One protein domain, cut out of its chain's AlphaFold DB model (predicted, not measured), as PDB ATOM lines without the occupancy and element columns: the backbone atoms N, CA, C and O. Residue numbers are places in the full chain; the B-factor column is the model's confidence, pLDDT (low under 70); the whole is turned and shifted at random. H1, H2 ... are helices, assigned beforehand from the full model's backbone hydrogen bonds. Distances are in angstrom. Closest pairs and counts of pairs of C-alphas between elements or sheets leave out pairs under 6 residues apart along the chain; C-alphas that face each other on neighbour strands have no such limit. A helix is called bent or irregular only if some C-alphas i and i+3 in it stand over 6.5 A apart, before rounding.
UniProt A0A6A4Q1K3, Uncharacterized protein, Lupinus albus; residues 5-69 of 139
ATOM      1  N   GLY A   5     212.422 223.442 226.916       87.62
ATOM      2  CA  GLY A   5     213.254 222.836 225.871       87.62
ATOM      3  C   GLY A   5     214.199 223.821 225.171       87.62
ATOM      4  O   GLY A   5     215.360 223.492 224.920       87.62
ATOM      5  N   LYS A   6     213.755 225.059 224.909       88.00
ATOM      6  CA  LYS A   6     214.625 226.099 224.336       88.00
ATOM      7  C   LYS A   6     215.721 226.503 225.323       88.00
ATOM      8  O   LYS A   6     216.870 226.653 224.912       88.00
ATOM      9  N   ALA A   7     215.387 226.638 226.607       85.62
ATOM     10  CA  ALA A   7     216.362 226.955 227.647       85.62
ATOM     11  C   ALA A   7     217.415 225.843 227.801       85.62
ATOM     12  O   ALA A   7     218.605 226.147 227.843       85.62
ATOM     13  N   LEU A   8     217.005 224.570 227.774       85.94
ATOM     14  CA  LEU A   8     217.922 223.428 227.829       85.94
ATOM     15  C   LEU A   8     218.869 223.383 226.621       85.94
ATOM     16  O   LEU A   8     220.071 223.173 226.784       85.94
ATOM     17  N   ARG A   9     218.357 223.604 225.402       89.88
ATOM     18  CA  ARG A   9     219.200 223.653 224.195       89.88
ATOM     19  C   ARG A   9     220.214 224.794 224.276       89.88
ATOM     20  O   ARG A   9     221.392 224.574 224.018       89.88
ATOM     21  N   GLU A  10     219.770 225.986 224.680       89.44
ATOM     22  CA  GLU A  10     220.653 227.140 224.895       89.44
ATOM     23  C   GLU A  10     221.715 226.859 225.973       89.44
ATOM     24  O   GLU A  10     222.867 227.265 225.799       89.44
ATOM     25  N   PHE A  11     221.360 226.154 227.053       87.75
ATOM     26  CA  PHE A  11     222.302 225.746 228.093       87.75
ATOM     27  C   PHE A  11     223.367 224.796 227.543       87.75
ATOM     28  O   PHE A  11     224.548 225.100 227.654       87.75
ATOM     29  N   ARG A  12     222.983 223.702 226.869       87.50
ATOM     30  CA  ARG A  12     223.932 222.709 226.319       87.50
ATOM     31  C   ARG A  12     224.941 223.336 225.357       87.50
ATOM     32  O   ARG A  12     226.117 223.001 225.409       87.50
ATOM     33  N   THR A  13     224.506 224.280 224.521       89.25
ATOM     34  CA  THR A  13     225.399 225.000 223.599       89.25
ATOM     35  C   THR A  13     226.368 225.941 224.320       89.25
ATOM     36  O   THR A  13     227.504 226.095 223.886       89.25
ATOM     37  N   ASN A  14     225.937 226.586 225.407       86.38
ATOM     38  CA  ASN A  14     226.741 227.593 226.108       86.38
ATOM     39  C   ASN A  14     227.406 227.076 227.388       86.38
ATOM     40  O   ASN A  14     228.100 227.844 228.043       86.38
ATOM     41  N   CYS A  15     227.225 225.805 227.742       82.94
ATOM     42  CA  CYS A  15     227.624 225.251 229.031       82.94
ATOM     43  C   CYS A  15     229.110 225.493 229.346       82.94
ATOM     44  O   CYS A  15     229.438 225.958 230.434       82.94
ATOM     45  N   GLY A  16     229.999 225.318 228.361       79.31
ATOM     46  CA  GLY A  16     231.427 225.623 228.523       79.31
ATOM     47  C   GLY A  16     231.711 227.084 228.900       79.31
ATOM     48  O   GLY A  16     232.578 227.340 229.727       79.31
ATOM     49  N   LYS A  17     230.927 228.033 228.371       80.50
ATOM     50  CA  LYS A  17     231.006 229.470 228.700       80.50
ATOM     51  C   LYS A  17     230.359 229.812 230.043       80.50
ATOM     52  O   LYS A  17     230.543 230.903 230.557       80.50
ATOM     53  N   CYS A  18     229.528 228.921 230.576       80.31
ATOM     54  CA  CYS A  18     228.940 229.086 231.899       80.31
ATOM     55  C   CYS A  18     229.900 228.606 232.993       80.31
ATOM     56  O   CYS A  18     229.862 229.138 234.095       80.31
ATOM     57  N   LEU A  19     230.769 227.638 232.686       81.25
ATOM     58  CA  LEU A  19     231.742 227.083 233.630       81.25
ATOM     59  C   LEU A  19     232.917 228.028 233.919       81.25
ATOM     60  O   LEU A  19     233.441 228.001 235.032       81.25
ATOM     61  N   ARG A  20     233.326 228.846 232.941       81.00
ATOM     62  CA  ARG A  20     234.424 229.814 233.076       81.00
ATOM     63  C   ARG A  20     234.010 231.199 232.580       81.00
ATOM     64  O   ARG A  20     233.298 231.282 231.581       81.00
ATOM     65  N   ASP A  21     234.426 232.252 233.277       75.69
ATOM     66  CA  ASP A  21     234.262 233.642 232.834       75.69
ATOM     67  C   ASP A  21     235.222 233.997 231.677       75.69
ATOM     68  O   ASP A  21     235.936 233.134 231.153       75.69
ATOM     69  N   ALA A  22     235.193 235.254 231.220       76.12
ATOM     70  CA  ALA A  22     236.026 235.714 230.105       76.12
ATOM     71  C   ALA A  22     237.527 235.682 230.446       76.12
ATOM     72  O   ALA A  22     238.364 235.530 229.558       76.12
ATOM     73  N   GLU A  23     237.848 235.769 231.733       78.38
ATOM     74  CA  GLU A  23     239.182 235.721 232.318       78.38
ATOM     75  C   GLU A  23     239.646 234.275 232.600       78.38
ATOM     76  O   GLU A  23     240.812 234.039 232.918       78.38
ATOM     77  N   GLY A  24     238.757 233.288 232.443       73.81
ATOM     78  CA  GLY A  24     239.028 231.865 232.641       73.81
ATOM     79  C   GLY A  24     238.834 231.363 234.076       73.81
ATOM     80  O   GLY A  24     239.078 230.173 234.333       73.81
ATOM     81  N   ASN A  25     238.373 232.221 234.992       77.62
ATOM     82  CA  ASN A  25     238.036 231.850 236.361       77.62
ATOM     83  C   ASN A  25     236.745 231.040 236.395       77.62
ATOM     84  O   ASN A  25     235.848 231.185 235.568       77.62
ATOM     85  N   VAL A  26     236.652 230.162 237.384       73.00
ATOM     86  CA  VAL A  26     235.528 229.243 237.549       73.00
ATOM     87  C   VAL A  26     234.322 229.911 238.211       73.00
ATOM     88  O   VAL A  26     234.438 230.518 239.273       73.00
ATOM     89  N   ASN A  27     233.140 229.730 237.616       76.06
ATOM     90  CA  ASN A  27     231.884 230.275 238.135       76.06
ATOM     91  C   ASN A  27     231.201 229.293 239.097       76.06
ATOM     92  O   ASN A  27     230.569 228.322 238.679       76.06
ATOM     93  N   LEU A  28     231.275 229.573 240.398       74.19
ATOM     94  CA  LEU A  28     230.652 228.737 241.435       74.19
ATOM     95  C   LEU A  28     229.130 228.901 241.532       74.19
ATOM     96  O   LEU A  28     228.470 228.051 242.119       74.19
ATOM     97  N   LYS A  29     228.566 229.965 240.951       81.00
ATOM     98  CA  LYS A  29     227.122 230.222 240.954       81.00
ATOM     99  C   LYS A  29     226.490 229.854 239.613       81.00
ATOM    100  O   LYS A  29     227.109 230.106 238.575       81.00
ATOM    101  N   PRO A  30     225.251 229.329 239.611       83.38
ATOM    102  CA  PRO A  30     224.539 229.074 238.372       83.38
ATOM    103  C   PRO A  30     224.344 230.386 237.600       83.38
ATOM    104  O   PRO A  30     224.098 231.436 238.205       83.38
ATOM    105  N   PRO A  31     224.413 230.365 236.258       84.38
ATOM    106  CA  PRO A  31     224.161 231.562 235.470       84.38
ATOM    107  C   PRO A  31     222.760 232.107 235.760       84.38
ATOM    108  O   PRO A  31     221.785 231.360 235.683       84.38
ATOM    109  N   ALA A  32     222.634 233.417 235.996       85.44
ATOM    110  CA  ALA A  32     221.357 234.071 236.326       85.44
ATOM    111  C   ALA A  32     220.230 233.738 235.327       85.44
ATOM    112  O   ALA A  32     219.066 233.597 235.688       85.44
ATOM    113  N   LYS A  33     220.599 233.524 234.059       83.31
ATOM    114  CA  LYS A  33     219.698 233.115 232.975       83.31
ATOM    115  C   LYS A  33     218.999 231.765 233.212       83.31
ATOM    116  O   LYS A  33     217.918 231.548 232.669       83.31
ATOM    117  N   TYR A  34     219.615 230.865 233.978       84.62
ATOM    118  CA  TYR A  34     219.120 229.518 234.274       84.62
ATOM    119  C   TYR A  34     218.845 229.295 235.767       84.62
ATOM    120  O   TYR A  34     218.459 228.191 236.133       84.62
ATOM    121  N   ALA A  35     218.978 230.321 236.614       79.38
ATOM    122  CA  ALA A  35     218.754 230.218 238.061       79.38
ATOM    123  C   ALA A  35     217.335 229.733 238.423       79.38
ATOM    124  O   ALA A  35     217.135 229.102 239.449       79.38
ATOM    125  N   ASN A  36     216.355 229.963 237.542       81.88
ATOM    126  CA  ASN A  36     214.979 229.481 237.718       81.88
ATOM    127  C   ASN A  36     214.794 227.987 237.361       81.88
ATOM    128  O   ASN A  36     213.696 227.462 237.510       81.88
ATOM    129  N   LEU A  37     215.815 227.333 236.795       82.94
ATOM    130  CA  LEU A  37     215.777 225.954 236.282       82.94
ATOM    131  C   LEU A  37     216.806 225.038 236.951       82.94
ATOM    132  O   LEU A  37     216.653 223.822 236.896       82.94
ATOM    133  N   ILE A  38     217.870 225.613 237.507       85.44
ATOM    134  CA  ILE A  38     218.996 224.900 238.099       85.44
ATOM    135  C   ILE A  38     219.183 225.468 239.497       85.44
ATOM    136  O   ILE A  38     219.505 226.649 239.642       85.44
ATOM    137  N   ASP A  39     218.976 224.635 240.512       89.25
ATOM    138  CA  ASP A  39     219.327 225.004 241.877       89.25
ATOM    139  C   ASP A  39     220.851 225.013 242.081       89.25
ATOM    140  O   ASP A  39     221.636 224.447 241.314       89.25
ATOM    141  N   GLU A  40     221.280 225.715 243.123       87.50
ATOM    142  CA  GLU A  40     222.699 225.906 243.412       87.50
ATOM    143  C   GLU A  40     223.407 224.586 243.758       87.50
ATOM    144  O   GLU A  40     224.560 224.397 243.373       87.50
ATOM    145  N   ALA A  41     222.715 223.640 244.402       90.31
ATOM    146  CA  ALA A  41     223.283 222.343 244.765       90.31
ATOM    147  C   ALA A  41     223.617 221.503 243.520       90.31
ATOM    148  O   ALA A  41     224.750 221.045 243.368       90.31
ATOM    149  N   ASN A  42     222.670 221.391 242.587       90.38
ATOM    150  CA  ASN A  42     222.835 220.722 241.302       90.38
ATOM    151  C   ASN A  42     223.903 221.406 240.445       90.38
ATOM    152  O   ASN A  42     224.666 220.733 239.752       90.38
ATOM    153  N   TRP A  43     224.003 222.740 240.501       88.38
ATOM    154  CA  TRP A  43     225.082 223.461 239.827       88.38
ATOM    155  C   TRP A  43     226.459 223.109 240.399       88.38
ATOM    156  O   TRP A  43     227.383 222.846 239.633       88.38
ATOM    157  N   ILE A  44     226.600 223.074 241.727       87.56
ATOM    158  CA  ILE A  44     227.860 222.726 242.395       87.56
ATOM    159  C   ILE A  44     228.253 221.272 242.100       87.56
ATOM    160  O   ILE A  44     229.421 221.007 241.810       87.56
ATOM    161  N   GLU A  45     227.303 220.335 242.136       90.94
ATOM    162  CA  GLU A  45     227.548 218.932 241.784       90.94
ATOM    163  C   GLU A  45     228.015 218.802 240.328       90.94
ATOM    164  O   GLU A  45     229.080 218.237 240.060       90.94
ATOM    165  N   PHE A  46     227.280 219.418 239.398       88.25
ATOM    166  CA  PHE A  46     227.636 219.480 237.983       88.25
ATOM    167  C   PHE A  46     229.028 220.092 237.759       88.25
ATOM    168  O   PHE A  46     229.834 219.566 236.988       88.25
ATOM    169  N   PHE A  47     229.331 221.189 238.455       86.06
ATOM    170  CA  PHE A  47     230.618 221.872 238.387       86.06
ATOM    171  C   PHE A  47     231.760 220.973 238.868       86.06
ATOM    172  O   PHE A  47     232.773 220.847 238.175       86.06
ATOM    173  N   ASN A  48     231.604 220.330 240.029       88.06
ATOM    174  CA  ASN A  48     232.612 219.425 240.580       88.06
ATOM    175  C   ASN A  48     232.868 218.257 239.625       88.06
ATOM    176  O   ASN A  48     234.023 217.946 239.342       88.06
ATOM    177  N   TYR A  49     231.809 217.677 239.061       87.19
ATOM    178  CA  TYR A  49     231.926 216.620 238.065       87.19
ATOM    179  C   TYR A  49     232.703 217.082 236.821       87.19
ATOM    180  O   TYR A  49     233.646 216.425 236.402       87.19
ATOM    181  N   HIS A  50     232.385 218.245 236.250       83.94
ATOM    182  CA  HIS A  50     233.029 218.696 235.011       83.94
ATOM    183  C   HIS A  50     234.435 219.288 235.174       83.94
ATOM    184  O   HIS A  50     235.169 219.362 234.187       83.94
ATOM    185  N   THR A  51     234.807 219.749 236.371       80.44
ATOM    186  CA  THR A  51     236.079 220.463 236.589       80.44
ATOM    187  C   THR A  51     237.053 219.760 237.522       80.44
ATOM    188  O   THR A  51     238.245 220.037 237.425       80.44
ATOM    189  N   LYS A  52     236.583 218.879 238.412       83.38
ATOM    190  CA  LYS A  52     237.421 218.188 239.405       83.38
ATOM    191  C   LYS A  52     237.524 216.685 239.170       83.38
ATOM    192  O   LYS A  52     238.421 216.064 239.730       83.38
ATOM    193  N   ASP A  53     236.643 216.095 238.363       90.12
ATOM    194  CA  ASP A  53     236.736 214.673 238.034       90.12
ATOM    195  C   ASP A  53     237.994 214.396 237.200       90.12
ATOM    196  O   ASP A  53     238.096 214.745 236.020       90.12
ATOM    197  N   GLU A  54     238.981 213.752 237.823       91.62
ATOM    198  CA  GLU A  54     240.263 213.467 237.180       91.62
ATOM    199  C   GLU A  54     240.120 212.613 235.921       91.62
ATOM    200  O   GLU A  54     240.915 212.741 234.987       91.62
ATOM    201  N   LYS A  55     239.138 211.707 235.892       92.56
ATOM    202  CA  LYS A  55     238.941 210.798 234.763       92.56
ATOM    203  C   LYS A  55     238.498 211.588 233.533       92.56
ATOM    204  O   LYS A  55     239.066 211.393 232.459       92.56
ATOM    205  N   LEU A  56     237.547 212.509 233.684       86.88
ATOM    206  CA  LEU A  56     237.117 213.399 232.608       86.88
ATOM    207  C   LEU A  56     238.217 214.358 232.160       86.88
ATOM    208  O   LEU A  56     238.392 214.542 230.955       86.88
ATOM    209  N   LEU A  57     238.987 214.929 233.091       86.81
ATOM    210  CA  LEU A  57     240.107 215.809 232.749       86.81
ATOM    211  C   LEU A  57     241.166 215.075 231.918       86.81
ATOM    212  O   LEU A  57     241.547 215.562 230.853       86.81
ATOM    213  N   LYS A  58     241.562 213.863 232.330       92.62
ATOM    214  CA  LYS A  58     242.513 213.018 231.583       92.62
ATOM    215  C   LYS A  58     242.005 212.706 230.171       92.62
ATOM    216  O   LYS A  58     242.767 212.805 229.209       92.62
ATOM    217  N   ILE A  59     240.716 212.377 230.027       92.31
ATOM    218  CA  ILE A  59     240.088 212.135 228.716       92.31
ATOM    219  C   ILE A  59     240.096 213.409 227.862       92.31
ATOM    220  O   ILE A  59     240.445 213.358 226.683       92.31
ATOM    221  N   SER A  60     239.728 214.549 228.447       87.50
ATOM    222  CA  SER A  60     239.688 215.846 227.767       87.50
ATOM    223  C   SER A  60     241.068 216.249 227.249       87.50
ATOM    224  O   SER A  60     241.224 216.532 226.062       87.50
ATOM    225  N   GLU A  61     242.099 216.180 228.093       91.00
ATOM    226  CA  GLU A  61     243.478 216.475 227.701       91.00
ATOM    227  C   GLU A  61     243.977 215.545 226.596       91.00
ATOM    228  O   GLU A  61     244.606 215.998 225.638       91.00
ATOM    229  N   GLN A  62     243.689 214.245 226.700       92.31
ATOM    230  CA  GLN A  62     244.069 213.286 225.671       92.31
ATOM    231  C   GLN A  62     243.374 213.592 224.339       92.31
ATOM    232  O   GLN A  62     244.012 213.532 223.289       92.31
ATOM    233  N   ASN A  63     242.091 213.955 224.366       91.31
ATOM    234  CA  ASN A  63     241.345 214.341 223.172       91.31
ATOM    235  C   ASN A  63     241.864 215.653 222.572       91.31
ATOM    236  O   ASN A  63     242.036 215.723 221.357       91.31
ATOM    237  N   CYS A  64     242.202 216.647 223.398       89.19
ATOM    238  CA  CYS A  64     242.858 217.876 222.949       89.19
ATOM    239  C   CYS A  64     244.194 217.582 222.260       89.19
ATOM    240  O   CYS A  64     244.425 218.082 221.163       89.19
ATOM    241  N   LYS A  65     245.042 216.723 222.845       90.38
ATOM    242  CA  LYS A  65     246.315 216.295 222.236       90.38
ATOM    243  C   LYS A  65     246.100 215.571 220.902       90.38
ATOM    244  O   LYS A  65     246.821 215.820 219.947       90.38
ATOM    245  N   ARG A  66     245.089 214.698 220.815       87.75
ATOM    246  CA  ARG A  66     244.722 214.011 219.561       87.75
ATOM    247  C   ARG A  66     244.231 214.983 218.485       87.75
ATOM    248  O   ARG A  66     244.504 214.763 217.310       87.75
ATOM    249  N   ALA A  67     243.497 216.023 218.878       87.50
ATOM    250  CA  ALA A  67     242.941 217.014 217.965       87.50
ATOM    251  C   ALA A  67     243.981 218.041 217.489       87.50
ATOM    252  O   ALA A  67     243.910 218.477 216.343       87.50
ATOM    253  N   SER A  68     244.938 218.426 218.340       87.81
ATOM    254  CA  SER A  68     245.959 219.423 217.999       87.81
ATOM    255  C   SER A  68     247.033 218.887 217.051       87.81
ATOM    256  O   SER A  68     247.547 219.641 216.227       87.81
ATOM    257  N   SER A  69     247.356 217.595 217.131       85.81
ATOM    258  CA  SER A  69     248.324 216.930 216.253       85.81
ATOM    259  C   SER A  69     247.750 215.628 215.679       85.81
ATOM    260  O   SER A  69     248.135 214.527 216.087       85.81
TER     261      SER A  69
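This is residues 5 to 69 of the 139 residues of an uncharacterized protein of Lupinus albus (UniProt A0A6A4Q1K3). The model is an open, angular frame of three helices: H2 and H3 meet at a corner, with the last part of H3 sticking out as a free arm, while H1 comes near H2 at its last residue without packing firmly on it. A long loop, residues 20 to 39, leads from H1 back round to the start of H2. The printed part has 65 residues, with three named helices in the order H1, H2, H3 and no named strand; the class is all helix. The whole is elongated, spanning 41 by 24 by 22 A, and it is only just loose, close to compact, with a radius of gyration of the C-alphas of 13.3 A.

H1, residues 5 to 19, and H2, residues 40 to 52, are close but not clearly touching, with 1 pair of C-alphas within 8 A. Their closest C-alphas are those of Leu 19 and Phe 47, 7.1 A apart. The lines of H1 and H2 stand at a steep tilt of 51 degrees, and the two run the same way. H2 and H3, residues 54 to 68, only just touch, and only at the corner by their link, with 3 pairs of C-alphas within 8 A. H2 touches H3 with residues 50 to 51 alone, and H3 touches H2 with residues 56 to 57 alone; the closest C-alphas are those of His 50 and Leu 56, 7.1 A apart. Their lines stand at a steep tilt of 56 degrees, and they run the same way. H1 and H3 are apart. Every O i to N i+4 pair is within hydrogen-bond range in H2 and H3, and 9 of 11 are in H1.

H1 begins at C-alpha 5, at (213.254, 222.836, 225.871), and runs 20.5 A to C-alpha 19. It is irregular: C-alphas 13 and 16 are 7.8 A apart. H2 begins at C-alpha 40, at (222.699, 225.906, 243.412), and measures 17.1 A to C-alpha 52. H3 measures 20.9 A from C-alpha 54 to C-alpha 68, at (245.959, 219.423, 217.999).

The two C-alphas farthest apart are those of Asn 36 and Ser 69, at 41.6 A. Residues 58 to 69, of which 58 to 68 belong to H3, stand free; without them the body has 53 residues and spans 31 by 23 by 17 A. The link from H1 to H2, 20 residues, is long, and that from H2 to H3, 1 residue, is tight. The printed part has no cut. Its mean pLDDT is 85.3, and no printed residue is under 70.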